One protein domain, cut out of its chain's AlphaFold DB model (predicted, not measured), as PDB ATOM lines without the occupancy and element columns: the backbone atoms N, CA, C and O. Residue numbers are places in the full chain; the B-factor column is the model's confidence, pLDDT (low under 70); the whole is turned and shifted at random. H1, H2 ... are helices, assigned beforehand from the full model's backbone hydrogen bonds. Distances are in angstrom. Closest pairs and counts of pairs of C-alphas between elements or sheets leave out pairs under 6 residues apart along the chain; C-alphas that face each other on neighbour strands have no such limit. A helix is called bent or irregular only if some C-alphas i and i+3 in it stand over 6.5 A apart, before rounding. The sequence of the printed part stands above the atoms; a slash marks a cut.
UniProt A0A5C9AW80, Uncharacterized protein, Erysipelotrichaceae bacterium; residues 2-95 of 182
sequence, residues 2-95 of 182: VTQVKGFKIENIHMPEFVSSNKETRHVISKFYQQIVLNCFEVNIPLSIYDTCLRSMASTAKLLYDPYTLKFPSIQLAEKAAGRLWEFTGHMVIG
ATOM      1  N   VAL A   2       1.121  -9.873 -13.629       70.19
ATOM      2  CA  VAL A   2       1.611 -10.333 -14.957       70.19
ATOM      3  C   VAL A   2       2.278  -9.206 -15.752       70.19
ATOM      4  O   VAL A   2       3.412  -9.363 -16.196       70.19
ATOM      5  N   THR A   3       1.634  -8.045 -15.846       77.00
ATOM      6  CA  THR A   3       2.208  -6.887 -16.545       77.00
ATOM      7  C   THR A   3       3.373  -6.260 -15.783       77.00
ATOM      8  O   THR A   3       4.419  -6.036 -16.376       77.00
ATOM      9  N   GLN A   4       3.239  -6.059 -14.468       77.12
ATOM     10  CA  GLN A   4       4.285  -5.445 -13.630       77.12
ATOM     11  C   GLN A   4       5.574  -6.281 -13.543       77.12
ATOM     12  O   GLN A   4       6.657  -5.718 -13.486       77.12
ATOM     13  N   VAL A   5       5.470  -7.613 -13.528       79.56
ATOM     14  CA  VAL A   5       6.598  -8.514 -13.227       79.56
ATOM     15  C   VAL A   5       7.134  -9.196 -14.478       79.56
ATOM     16  O   VAL A   5       8.341  -9.317 -14.646       79.56
ATOM     17  N   LYS A   6       6.250  -9.651 -15.375       81.94
ATOM     18  CA  LYS A   6       6.658 -10.331 -16.615       81.94
ATOM     19  C   LYS A   6       6.759  -9.381 -17.809       81.94
ATOM     20  O   LYS A   6       7.060  -9.838 -18.906       81.94
ATOM     21  N   GLY A   7       6.430  -8.097 -17.637       82.75
ATOM     22  CA  GLY A   7       6.347  -7.125 -18.736       82.75
ATOM     23  C   GLY A   7       5.268  -7.460 -19.772       82.75
ATOM     24  O   GLY A   7       5.207  -6.847 -20.836       82.75
ATOM     25  N   PHE A   8       4.423  -8.454 -19.492       85.25
ATOM     26  CA  PHE A   8       3.467  -8.966 -20.454       85.25
ATOM     27  C   PHE A   8       2.206  -8.108 -20.425       85.25
ATOM     28  O   PHE A   8       1.479  -8.048 -19.426       85.25
ATOM     29  N   LYS A   9       1.965  -7.409 -21.529       86.12
ATOM     30  CA  LYS A   9       0.815  -6.527 -21.664       86.12
ATOM     31  C   LYS A   9      -0.437  -7.327 -21.967       86.12
ATOM     32  O   LYS A   9      -0.416  -8.217 -22.816       86.12
ATOM     33  N   ILE A  10      -1.531  -6.970 -21.305       87.62
ATOM     34  CA  ILE A  10      -2.787  -7.685 -21.497       87.62
ATOM     35  C   ILE A  10      -3.316  -7.508 -22.920       87.62
ATOM     36  O   ILE A  10      -3.858  -8.454 -23.455       87.62
ATOM     37  N   GLU A  11      -3.047  -6.380 -23.587       88.69
ATOM     38  CA  GLU A  11      -3.433  -6.129 -24.988       88.69
ATOM     39  C   GLU A  11      -2.973  -7.214 -25.978       88.69
ATOM     40  O   GLU A  11      -3.613  -7.414 -27.007       88.69
ATOM     41  N   ASN A  12      -1.931  -7.974 -25.630       88.81
ATOM     42  CA  ASN A  12      -1.424  -9.086 -26.432       88.81
ATOM     43  C   ASN A  12      -2.217 -10.396 -26.244       88.81
ATOM     44  O   ASN A  12      -1.908 -11.396 -26.887       88.81
ATOM     45  N   ILE A  13      -3.206 -10.437 -25.344       87.88
ATOM     46  CA  ILE A  13      -4.060 -11.608 -25.119       87.88
ATOM     47  C   ILE A  13      -5.293 -11.507 -26.011       87.88
ATOM     48  O   ILE A  13      -6.146 -10.631 -25.843       87.88
ATOM     49  N   HIS A  14      -5.458 -12.497 -26.883       86.38
ATOM     50  CA  HIS A  14      -6.694 -12.711 -27.628       86.38
ATOM     51  C   HIS A  14      -7.722 -13.448 -26.762       86.38
ATOM     52  O   HIS A  14      -8.103 -14.581 -27.036       86.38
ATOM     53  N   MET A  15      -8.187 -12.791 -25.689       87.25
ATOM     54  CA  MET A  15      -9.124 -13.360 -24.707       87.25
ATOM     55  C   MET A  15     -10.305 -14.115 -25.362       87.25
ATOM     56  O   MET A  15     -10.575 -15.246 -24.953       87.25
ATOM     57  N   PRO A  16     -10.972 -13.578 -26.409       81.62
ATOM     58  CA  PRO A  16     -12.098 -14.259 -27.039       81.62
ATOM     59  C   PRO A  16     -11.783 -15.660 -27.558       81.62
ATOM     60  O   PRO A  16     -12.681 -16.494 -27.571       81.62
ATOM     61  N   GLU A  17     -10.549 -15.920 -27.983       86.38
ATOM     62  CA  GLU A  17     -10.150 -17.203 -28.566       86.38
ATOM     63  C   GLU A  17     -10.180 -18.320 -27.520       86.38
ATOM     64  O   GLU A  17     -10.686 -19.402 -27.809       86.38
ATOM     65  N   PHE A  18      -9.772 -18.031 -26.280       87.31
ATOM     66  CA  PHE A  18      -9.728 -19.007 -25.182       87.31
ATOM     67  C   PHE A  18     -11.103 -19.522 -24.753       87.31
ATOM     68  O   PHE A  18     -11.215 -20.614 -24.202       87.31
ATOM     69  N   VAL A  19     -12.146 -18.723 -24.971       87.88
ATOM     70  CA  VAL A  19     -13.522 -19.032 -24.549       87.88
ATOM     71  C   VAL A  19     -14.457 -19.276 -25.729       87.88
ATOM     72  O   VAL A  19     -15.596 -19.715 -25.550       87.88
ATOM     73  N   SER A  20     -14.006 -18.985 -26.949       85.88
ATOM     74  CA  SER A  20     -14.781 -19.246 -28.152       85.88
ATOM     75  C   SER A  20     -14.896 -20.744 -28.398       85.88
ATOM     76  O   SER A  20     -13.938 -21.503 -28.306       85.88
ATOM     77  N   SER A  21     -16.106 -21.183 -28.713       88.75
ATOM     78  CA  SER A  21     -16.388 -22.576 -29.033       88.75
ATOM     79  C   SER A  21     -17.488 -22.633 -30.079       88.75
ATOM     80  O   SER A  21     -18.443 -21.849 -30.043       88.75
ATOM     81  N   ASN A  22     -17.359 -23.553 -31.032       92.62
ATOM     82  CA  ASN A  22     -18.406 -23.808 -32.015       92.62
ATOM     83  C   ASN A  22     -19.528 -24.671 -31.394       92.62
ATOM     84  O   ASN A  22     -19.428 -25.143 -30.259       92.62
ATOM     85  N   LYS A  23     -20.627 -24.857 -32.129       93.50
ATOM     86  CA  LYS A  23     -21.801 -25.595 -31.637       93.50
ATOM     87  C   LYS A  23     -21.483 -27.055 -31.290       93.50
ATOM     88  O   LYS A  23     -21.998 -27.566 -30.302       93.50
ATOM     89  N   GLU A  24     -20.642 -27.708 -32.084       95.06
ATOM     90  CA  GLU A  24     -20.275 -29.114 -31.893       95.06
ATOM     91  C   GLU A  24     -19.438 -29.294 -30.627       95.06
ATOM     92  O   GLU A  24     -19.776 -30.112 -29.773       95.06
ATOM     93  N   THR A  25     -18.412 -28.460 -30.442       93.75
ATOM     94  CA  THR A  25     -17.579 -28.441 -29.236       93.75
ATOM     95  C   THR A  25     -18.425 -28.205 -27.988       93.75
ATOM     96  O   THR A  25     -18.299 -28.949 -27.015       93.75
ATOM     97  N   ARG A  26     -19.338 -27.222 -28.011       94.94
ATOM     98  CA  ARG A  26     -20.219 -26.960 -26.862       94.94
ATOM     99  C   ARG A  26     -21.128 -28.136 -26.546       94.94
ATOM    100  O   ARG A  26     -21.320 -28.438 -25.374       94.94
ATOM    101  N   HIS A  27     -21.652 -28.824 -27.559       95.38
ATOM    102  CA  HIS A  27     -22.483 -30.013 -27.365       95.38
ATOM    103  C   HIS A  27     -21.715 -31.155 -26.691       95.38
ATOM    104  O   HIS A  27     -22.223 -31.769 -25.754       95.38
ATOM    105  N   VAL A  28     -20.475 -31.413 -27.120       96.25
ATOM    106  CA  VAL A  28     -19.608 -32.439 -26.516       96.25
ATOM    107  C   VAL A  28     -19.292 -32.099 -25.058       96.25
ATOM    108  O   VAL A  28     -19.490 -32.938 -24.180       96.25
ATOM    109  N   ILE A  29     -18.876 -30.858 -24.785       95.12
ATOM    110  CA  ILE A  29     -18.588 -30.388 -23.421       95.12
ATOM    111  C   ILE A  29     -19.848 -30.469 -22.547       95.12
ATOM    112  O   ILE A  29     -19.785 -30.941 -21.416       95.12
ATOM    113  N   SER A  30     -21.009 -30.077 -23.080       96.19
ATOM    114  CA  SER A  30     -22.288 -30.127 -22.360       96.19
ATOM    115  C   SER A  30     -22.660 -31.547 -21.938       96.19
ATOM    116  O   SER A  30     -23.060 -31.751 -20.797       96.19
ATOM    117  N   LYS A  31     -22.483 -32.541 -22.820       96.81
ATOM    118  CA  LYS A  31     -22.712 -33.957 -22.485       96.81
ATOM    119  C   LYS A  31     -21.778 -34.451 -21.389       96.81
ATOM    120  O   LYS A  31     -22.219 -35.141 -20.475       96.81
ATOM    121  N   PHE A  32     -20.502 -34.084 -21.474       96.69
ATOM    122  CA  PHE A  32     -19.513 -34.452 -20.469       96.69
ATOM    123  C   PHE A  32     -19.884 -33.900 -19.083       96.69
ATOM    124  O   PHE A  32     -19.966 -34.658 -18.119       96.69
ATOM    125  N   TYR A  33     -20.200 -32.603 -18.994       96.19
ATOM    126  CA  TYR A  33     -20.618 -31.984 -17.733       96.19
ATOM    127  C   TYR A  33     -21.958 -32.506 -17.220       96.19
ATOM    128  O   TYR A  33     -22.100 -32.695 -16.014       96.19
ATOM    129  N   GLN A  34     -22.925 -32.778 -18.100       97.12
ATOM    130  CA  GLN A  34     -24.192 -33.391 -17.703       97.12
ATOM    131  C   GLN A  34     -23.955 -34.731 -16.999       97.12
ATOM    132  O   GLN A  34     -24.546 -34.978 -15.952       97.12
ATOM    133  N   GLN A  35     -23.050 -35.565 -17.525       97.19
ATOM    134  CA  GLN A  35     -22.734 -36.852 -16.910       97.19
ATOM    135  C   GLN A  35     -22.061 -36.698 -15.541       97.19
ATOM    136  O   GLN A  35     -22.394 -37.437 -14.618       97.19
ATOM    137  N   ILE A  36     -21.141 -35.737 -15.394       96.88
ATOM    138  CA  ILE A  36     -20.508 -35.440 -14.100       96.88
ATOM    139  C   ILE A  36     -21.565 -35.005 -13.087       96.88
ATOM    140  O   ILE A  36     -21.616 -35.545 -11.987       96.88
ATOM    141  N   VAL A  37     -22.423 -34.051 -13.457       97.25
ATOM    142  CA  VAL A  37     -23.428 -33.512 -12.536       97.25
ATOM    143  C   VAL A  37     -24.440 -34.582 -12.138       97.25
ATOM    144  O   VAL A  37     -24.766 -34.700 -10.960       97.25
ATOM    145  N   LEU A  38     -24.868 -35.412 -13.091       97.06
ATOM    146  CA  LEU A  38     -25.751 -36.537 -12.818       97.06
ATOM    147  C   LEU A  38     -25.103 -37.554 -11.869       97.06
ATOM    148  O   LEU A  38     -25.746 -37.994 -10.928       97.06
ATOM    149  N   ASN A  39     -23.837 -37.915 -12.081       97.62
ATOM    150  CA  ASN A  39     -23.176 -38.940 -11.271       97.62
ATOM    151  C   ASN A  39     -22.783 -38.449  -9.872       97.62
ATOM    152  O   ASN A  39     -22.799 -39.229  -8.927       97.62
ATOM    153  N   CYS A  40     -22.377 -37.184  -9.742       97.75
ATOM    154  CA  CYS A  40     -21.898 -36.632  -8.475       97.75
ATOM    155  C   CYS A  40     -23.024 -36.059  -7.611       97.75
ATOM    156  O   CYS A  40     -22.907 -36.077  -6.390       97.75
ATOM    157  N   PHE A  41     -24.078 -35.522  -8.232       96.62
ATOM    158  CA  PHE A  41     -25.145 -34.806  -7.530       96.62
ATOM    159  C   PHE A  41     -26.538 -35.395  -7.770       96.62
ATOM    160  O   PHE A  41     -27.497 -34.880  -7.205       96.62
ATOM    161  N   GLU A  42     -26.675 -36.425  -8.612       96.12
ATOM    162  CA  GLU A  42     -27.963 -37.055  -8.955       96.12
ATOM    163  C   GLU A  42     -28.977 -36.079  -9.585       96.12
ATOM    164  O   GLU A  42     -30.181 -36.333  -9.629       96.12
ATOM    165  N   VAL A  43     -28.492 -34.959 -10.138       96.06
ATOM    166  CA  VAL A  43     -29.316 -33.943 -10.802       96.06
ATOM    167  C   VAL A  43     -29.172 -34.058 -12.315       96.06
ATOM    168  O   VAL A  43     -28.083 -33.915 -12.869       96.06
ATOM    169  N   ASN A  44     -30.296 -34.239 -13.010       94.31
ATOM    170  CA  ASN A  44     -30.331 -34.220 -14.469       94.31
ATOM    171  C   ASN A  44     -30.714 -32.829 -14.995       94.31
ATOM    172  O   ASN A  44     -31.892 -32.471 -15.054       94.31
ATOM    173  N   ILE A  45     -29.714 -32.046 -15.397       95.44
ATOM    174  CA  ILE A  45     -29.916 -30.732 -16.015       95.44
ATOM    175  C   ILE A  45     -29.973 -30.894 -17.546       95.44
ATOM    176  O   ILE A  45     -29.147 -31.614 -18.113       95.44
ATOM    177  N   PRO A  46     -30.899 -30.224 -18.259       96.69
ATOM    178  CA  PRO A  46     -30.955 -30.276 -19.719       96.69
ATOM    179  C   PRO A  46     -29.672 -29.764 -20.394       96.69
ATOM    180  O   PRO A  46     -29.131 -28.724 -20.017       96.69
ATOM    181  N   LEU A  47     -29.248 -30.426 -21.481       95.81
ATOM    182  CA  LEU A  47     -28.075 -30.027 -22.283       95.81
ATOM    183  C   LEU A  47     -28.120 -28.566 -22.765       95.81
ATOM    184  O   LEU A  47     -27.078 -27.930 -22.907       95.81
ATOM    185  N   SER A  48     -29.316 -28.019 -22.993       95.50
ATOM    186  CA  SER A  48     -29.510 -26.629 -23.423       95.50
ATOM    187  C   SER A  48     -29.016 -25.600 -22.402       95.50
ATOM    188  O   SER A  48     -28.584 -24.515 -22.801       95.50
ATOM    189  N   ILE A  49     -29.047 -25.925 -21.106       96.62
ATOM    190  CA  ILE A  49     -28.543 -25.045 -20.046       96.62
ATOM    191  C   ILE A  49     -27.022 -24.947 -20.141       96.62
ATOM    192  O   ILE A  49     -26.492 -23.841 -20.190       96.62
ATOM    193  N   TYR A  50     -26.326 -26.077 -20.279       95.25
ATOM    194  CA  TYR A  50     -24.870 -26.099 -20.440       95.25
ATOM    195  C   TYR A  50     -24.412 -25.378 -21.717       95.25
ATOM    196  O   TYR A  50     -23.499 -24.554 -21.649       95.25
ATOM    197  N   ASP A  51     -25.075 -25.600 -22.861       93.88
ATOM    198  CA  ASP A  51     -24.774 -24.860 -24.101       93.88
ATOM    199  C   ASP A  51     -24.968 -23.348 -23.909       93.88
ATOM    200  O   ASP A  51     -24.126 -22.550 -24.332       93.88
ATOM    201  N   THR A  52     -26.036 -22.953 -23.208       94.44
ATOM    202  CA  THR A  52     -26.297 -21.550 -22.870       94.44
ATOM    203  C   THR A  52     -25.196 -20.985 -21.978       94.44
ATOM    204  O   THR A  52     -24.695 -19.905 -22.276       94.44
ATOM    205  N   CYS A  53     -24.764 -21.705 -20.941       93.88
ATOM    206  CA  CYS A  53     -23.666 -21.289 -20.068       93.88
ATOM    207  C   CYS A  53     -22.361 -21.091 -20.849       93.88
ATOM    208  O   CYS A  53     -21.728 -20.046 -20.715       93.88
ATOM    209  N   LEU A  54     -21.989 -22.040 -21.713       92.31
ATOM    210  CA  LEU A  54     -20.773 -21.954 -22.532       92.31
ATOM    211  C   LEU A  54     -20.824 -20.778 -23.517       92.31
ATOM    212  O   LEU A  54     -19.845 -20.051 -23.684       92.31
ATOM    213  N   ARG A  55     -21.980 -20.538 -24.148       91.31
ATOM    214  CA  ARG A  55     -22.175 -19.376 -25.027       91.31
ATOM    215  C   ARG A  55     -22.107 -18.062 -24.247       91.31
ATOM    216  O   ARG A  55     -21.439 -17.124 -24.683       91.31
ATOM    217  N   SER A  56     -22.788 -17.988 -23.107       92.75
ATOM    218  CA  SER A  56     -22.809 -16.803 -22.246       92.75
ATOM    219  C   SER A  56     -21.432 -16.494 -21.671       92.75
ATOM    220  O   SER A  56     -21.076 -15.323 -21.596       92.75
ATOM    221  N   MET A  57     -20.628 -17.506 -21.340       91.31
ATOM    222  CA  MET A  57     -19.241 -17.334 -20.906       91.31
ATOM    223  C   MET A  57     -18.424 -16.578 -21.957       91.31
ATOM    224  O   MET A  57     -17.779 -15.588 -21.624       91.31
ATOM    225  N   ALA A  58     -18.511 -16.970 -23.233       88.88
ATOM    226  CA  ALA A  58     -17.781 -16.301 -24.310       88.88
ATOM    227  C   ALA A  58     -18.188 -14.826 -24.469       88.88
ATOM    228  O   ALA A  58     -17.334 -13.950 -24.631       88.88
ATOM    229  N   SER A  59     -19.489 -14.535 -24.407       90.38
ATOM    230  CA  SER A  59     -20.005 -13.163 -24.488       90.38
ATOM    231  C   SER A  59     -19.624 -12.326 -23.265       90.38
ATOM    232  O   SER A  59     -19.209 -11.179 -23.408       90.38
ATOM    233  N   THR A  60     -19.723 -12.908 -22.069       91.88
ATOM    234  CA  THR A  60     -19.412 -12.238 -20.796       91.88
ATOM    235  C   THR A  60     -17.933 -11.911 -20.714       91.88
ATOM    236  O   THR A  60     -17.568 -10.786 -20.391       91.88
ATOM    237  N   ALA A  61     -17.070 -12.851 -21.090       91.81
ATOM    238  CA  ALA A  61     -15.640 -12.616 -21.084       91.81
ATOM    239  C   ALA A  61     -15.270 -11.474 -22.048       91.81
ATOM    240  O   ALA A  61     -14.521 -10.577 -21.671       91.81
ATOM    241  N   LYS A  62     -15.866 -11.418 -23.254       90.44
ATOM    242  CA  LYS A  62     -15.675 -10.297 -24.206       90.44
ATOM    243  C   LYS A  62     -16.110  -8.956 -23.621       90.44
ATOM    244  O   LYS A  62     -15.475  -7.932 -23.866       90.44
ATOM    245  N   LEU A  63     -17.207  -8.960 -22.870       91.50
ATOM    246  CA  LEU A  63     -17.733  -7.763 -22.235       91.50
ATOM    247  C   LEU A  63     -16.802  -7.266 -21.119       91.50
ATOM    248  O   LEU A  63     -16.496  -6.075 -21.091       91.50
ATOM    249  N   LEU A  64     -16.320  -8.162 -20.258       93.06
ATOM    250  CA  LEU A  64     -15.441  -7.830 -19.132       93.06
ATOM    251  C   LEU A  64     -14.012  -7.482 -19.562       93.06
ATOM    252  O   LEU A  64     -13.315  -6.760 -18.857       93.06
ATOM    253  N   TYR A  65     -13.574  -7.970 -20.718       93.88
ATOM    254  CA  TYR A  65     -12.227  -7.736 -21.222       93.88
ATOM    255  C   TYR A  65     -12.100  -6.362 -21.892       93.88
ATOM    256  O   TYR A  65     -12.727  -6.104 -22.923       93.88
ATOM    257  N   ASP A  66     -11.309  -5.468 -21.303       93.56
ATOM    258  CA  ASP A  66     -11.121  -4.080 -21.733       93.56
ATOM    259  C   ASP A  66      -9.626  -3.698 -21.755       93.56
ATOM    260  O   ASP A  66      -9.168  -2.883 -20.951       93.56
ATOM    261  N   PRO A  67      -8.833  -4.281 -22.675       92.19
ATOM    262  CA  PRO A  67      -7.372  -4.186 -22.658       92.19
ATOM    263  C   PRO A  67      -6.809  -2.776 -22.836       92.19
ATOM    264  O   PRO A  67      -5.641  -2.557 -22.542       92.19
ATOM    265  N   TYR A  68      -7.626  -1.838 -23.305       92.06
ATOM    266  CA  TYR A  68      -7.259  -0.437 -23.504       92.06
ATOM    267  C   TYR A  68      -8.022   0.510 -22.563       92.06
ATOM    268  O   TYR A  68      -7.952   1.721 -22.740       92.06
ATOM    269  N   THR A  69      -8.769  -0.028 -21.588       92.81
ATOM    270  CA  THR A  69      -9.538   0.748 -20.596       92.81
ATOM    271  C   THR A  69     -10.519   1.741 -21.246       92.81
ATOM    272  O   THR A  69     -10.683   2.875 -20.801       92.81
ATOM    273  N   LEU A  70     -11.178   1.345 -22.339       93.44
ATOM    274  CA  LEU A  70     -12.082   2.223 -23.094       93.44
ATOM    275  C   LEU A  70     -13.503   2.221 -22.519       93.44
ATOM    276  O   LEU A  70     -14.186   3.245 -22.515       93.44
ATOM    277  N   LYS A  71     -13.970   1.060 -22.050       94.62
ATOM    278  CA  LYS A  71     -15.330   0.867 -21.522       94.62
ATOM    279  C   LYS A  71     -15.403   1.223 -20.043       94.62
ATOM    280  O   LYS A  71     -16.407   1.776 -19.595       94.62
ATOM    281  N   PHE A  72     -14.346   0.905 -19.298       95.19
ATOM    282  CA  PHE A  72     -14.311   0.996 -17.844       95.19
ATOM    283  C   PHE A  72     -14.724   2.372 -17.288       95.19
ATOM    284  O   PHE A  72     -15.643   2.390 -16.468       95.19
ATOM    285  N   PRO A  73     -14.181   3.526 -17.745       94.62
ATOM    286  CA  PRO A  73     -14.516   4.822 -17.144       94.62
ATOM    287  C   PRO A  73     -16.002   5.176 -17.279       94.62
ATOM    288  O   PRO A  73     -16.625   5.677 -16.344       94.62
ATOM    289  N   SER A  74     -16.590   4.867 -18.436       95.38
ATOM    290  CA  SER A  74     -18.003   5.128 -18.721       95.38
ATOM    291  C   SER A  74     -18.923   4.268 -17.854       95.38
ATOM    292  O   SER A  74     -19.913   4.764 -17.315       95.38
ATOM    293  N   ILE A  75     -18.587   2.984 -17.685       95.00
ATOM    294  CA  ILE A  75     -19.371   2.065 -16.850       95.00
ATOM    295  C   ILE A  75     -19.234   2.448 -15.374       95.00
ATOM    296  O   ILE A  75     -20.236   2.510 -14.668       95.00
ATOM    297  N   GLN A  76     -18.029   2.793 -14.921       95.31
ATOM    298  CA  GLN A  76     -17.783   3.206 -13.540       95.31
ATOM    299  C   GLN A  76     -18.530   4.496 -13.181       95.31
ATOM    300  O   GLN A  76     -19.047   4.640 -12.071       95.31
ATOM    301  N   LEU A  77     -18.638   5.437 -14.125       96.44
ATOM    302  CA  LEU A  77     -19.447   6.639 -13.944       96.44
ATOM    303  C   LEU A  77     -20.935   6.296 -13.782       96.44
ATOM    304  O   LEU A  77     -21.596   6.845 -12.897       96.44
ATOM    305  N   ALA A  78     -21.453   5.372 -14.596       96.25
ATOM    306  CA  ALA A  78     -22.835   4.908 -14.503       96.25
ATOM    307  C   ALA A  78     -23.111   4.175 -13.177       96.25
ATOM    308  O   ALA A  78     -24.115   4.448 -12.522       96.25
ATOM    309  N   GLU A  79     -22.198   3.307 -12.736       96.62
ATOM    310  CA  GLU A  79     -22.264   2.644 -11.428       96.62
ATOM    311  C   GLU A  79     -22.295   3.644 -10.277       96.62
ATOM    312  O   GLU A  79     -23.120   3.530  -9.369       96.62
ATOM    313  N   LYS A  80     -21.418   4.652 -10.324       96.25
ATOM    314  CA  LYS A  80     -21.370   5.711  -9.319       96.25
ATOM    315  C   LYS A  80     -22.688   6.481  -9.264       96.25
ATOM    316  O   LYS A  80     -23.194   6.725  -8.173       96.25
ATOM    317  N   ALA A  81     -23.259   6.828 -10.419       96.69
ATOM    318  CA  ALA A  81     -24.555   7.500 -10.500       96.69
ATOM    319  C   ALA A  81     -25.706   6.631  -9.958       96.69
ATOM    320  O   ALA A  81     -26.645   7.157  -9.367       96.69
ATOM    321  N   ALA A  82     -25.612   5.308 -10.110       96.38
ATOM    322  CA  ALA A  82     -26.576   4.344  -9.580       96.38
ATOM    323  C   ALA A  82     -26.340   3.953  -8.105       96.38
ATOM    324  O   ALA A  82     -27.114   3.166  -7.562       96.38
ATOM    325  N   GLY A  83     -25.283   4.459  -7.455       96.00
ATOM    326  CA  GLY A  83     -24.916   4.090  -6.080       96.00
ATOM    327  C   GLY A  83     -24.381   2.659  -5.928       96.00
ATOM    328  O   GLY A  83     -24.463   2.090  -4.846       96.00
ATOM    329  N   ARG A  84     -23.851   2.072  -7.007       95.25
ATOM    330  CA  ARG A  84     -23.442   0.660  -7.130       95.25
ATOM    331  C   ARG A  84     -21.978   0.517  -7.546       95.25
ATOM    332  O   ARG A  84     -21.635  -0.214  -8.472       95.25
ATOM    333  N   LEU A  85     -21.114   1.308  -6.917       92.50
ATOM    334  CA  LEU A  85     -19.703   1.379  -7.288       92.50
ATOM    335  C   LEU A  85     -19.039  -0.004  -7.174       92.50
ATOM    336  O   LEU A  85     -19.179  -0.657  -6.141       92.50
ATOM    337  N   TRP A  86     -18.294  -0.401  -8.211       92.31
ATOM    338  CA  TRP A  86     -17.533  -1.657  -8.298       92.31
ATOM    339  C   TRP A  86     -18.347  -2.941  -8.499       92.31
ATOM    340  O   TRP A  86     -17.741  -4.006  -8.605       92.31
ATOM    341  N   GLU A  87     -19.678  -2.874  -8.594       92.94
ATOM    342  CA  GLU A  87     -20.538  -4.065  -8.724       92.94
ATOM    343  C   GLU A  87     -20.271  -4.851 -10.020       92.94
ATOM    344  O   GLU A  87     -20.269  -6.079 -10.026       92.94
ATOM    345  N   PHE A  88     -20.002  -4.155 -11.121       92.19
ATOM    346  CA  PHE A  88     -19.649  -4.724 -12.418       92.19
ATOM    347  C   PHE A  88     -18.189  -4.435 -12.784       92.19
ATOM    348  O   PHE A  88     -17.460  -5.336 -13.207       92.19
ATOM    349  N   THR A  89     -17.729  -3.195 -12.608       93.69
ATOM    350  CA  THR A  89     -16.373  -2.774 -12.996       93.69
ATOM    351  C   THR A  89     -15.274  -3.472 -12.202       93.69
ATOM    352  O   THR A  89     -14.183  -3.662 -12.735       93.69
ATOM    353  N   GLY A  90     -15.566  -3.952 -10.985       91.31
ATOM    354  CA  GLY A  90     -14.644  -4.771 -10.190       91.31
ATOM    355  C   GLY A  90     -14.301  -6.128 -10.824       91.31
ATOM    356  O   GLY A  90     -13.306  -6.746 -10.454       91.31
ATOM    357  N   HIS A  91     -15.086  -6.582 -11.805       93.00
ATOM    358  CA  HIS A  91     -14.854  -7.824 -12.549       93.00
ATOM    359  C   HIS A  91     -14.217  -7.600 -13.927       93.00
ATOM    360  O   HIS A  91     -13.945  -8.566 -14.645       93.00
ATOM    361  N   MET A  92     -14.007  -6.345 -14.334       93.38
ATOM    362  CA  MET A  92     -13.417  -6.030 -15.630       93.38
ATOM    363  C   MET A  92     -11.904  -6.248 -15.619       93.38
ATOM    364  O   MET A  92     -11.207  -5.920 -14.663       93.38
ATOM    365  N   VAL A  93     -11.384  -6.760 -16.731       91.06
ATOM    366  CA  VAL A  93      -9.944  -6.888 -16.963       91.06
ATOM    367  C   VAL A  93      -9.497  -5.677 -17.771       91.06
ATOM    368  O   VAL A  93      -9.672  -5.651 -18.991       91.06
ATOM    369  N   ILE A  94      -8.963  -4.671 -17.077       91.75
ATOM    370  CA  ILE A  94      -8.529  -3.398 -17.667       91.75
ATOM    371  C   ILE A  94      -7.031  -3.367 -17.958       91.75
ATOM    372  O   ILE A  94      -6.246  -4.053 -17.303       91.75
ATOM    373  N   GLY A  95      -6.636  -2.573 -18.956       87.88
ATOM    374  CA  GLY A  95      -5.234  -2.425 -19.362       87.88
ATOM    375  C   GLY A  95      -4.413  -1.526 -18.456       87.88
ATOM    376  O   GLY A  95      -3.194  -1.675 -18.367       87.88
TER     377      GLY A  95
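This is residues 2 to 95 of the 182 residues of an uncharacterized protein of Erysipelotrichaceae bacterium (UniProt A0A5C9AW80). The long helix H4 runs through the middle of a loose, open arrangement, with H3, the longest helix, set steeply across its beginning and the short H2 packed on its other half. Beyond the end of H4 lie H1 and H5, well separated from each other, and residues 82 to 95 fold back from H5 until 93 to 94 pair, parallel, with 65 to 66 just after H4. The printed part has 94 residues with five named helices, in the order H1, H2, H3, H4, H5, and no named strand; the class is all helix. The whole is loose, with a radius of gyration of the C-alphas of 17.4 A, and spans 43 by 35 by 24 A.

H3, residues 23 to 41, touches H4, residues 47 to 64, through residues 26 to 34 of H3 and 47 to 54 of H4 alone. The closest C-alphas are those of Ser 30 and Tyr 50, 5.2 A apart. The two lines stand at a steep tilt of 66 degrees, opposite ways. H2, residues 15 to 19, touches H4 at residues 57 to 62 alone, and the closest C-alphas, those of Val 19 and Ala 58, are 5.1 A apart. H2 and H3 are apart. H5, residues 72 to 81, is apart from H2, H3 and H4. H1, residues 2 to 6, is apart from H2, H3, H4 and H5. In H1, H3, H4 and H5 each O i to N i+4 pair is within hydrogen-bond range; in H2 it is 0 of 1, while 2 of 2 O i to N i+3 pairs are.

H3 is 26.0 A long from C-alpha 23 at (-21.801, -25.595, -31.637) to C-alpha 41 at (-25.145, -34.806, -7.530). H4 is 25.7 A long, and H5 is 14.2 A, ending at C-alpha 81 at (-24.555, 7.500, -10.500). H2 measures 7.2 A. H1 measures 5.3 A and begins at C-alpha 2 at (1.611, -10.333, -14.957). No helix is bent.

The two C-alphas farthest apart are those of Gly 7 and Glu 42, at 46.6 A, while those of Val 2 and Gly 95 are 11.3 A apart. The printed part has no cut. The links H2 to H3 and H3 to H4 are tight, those of H1 to H2 and H4 to H5 are short, and no link is long. Residues 82 to 95 hold no named element. The mean pLDDT of the printed part is 92.2 and no printed residue is under 70; H1 has a mean of 77.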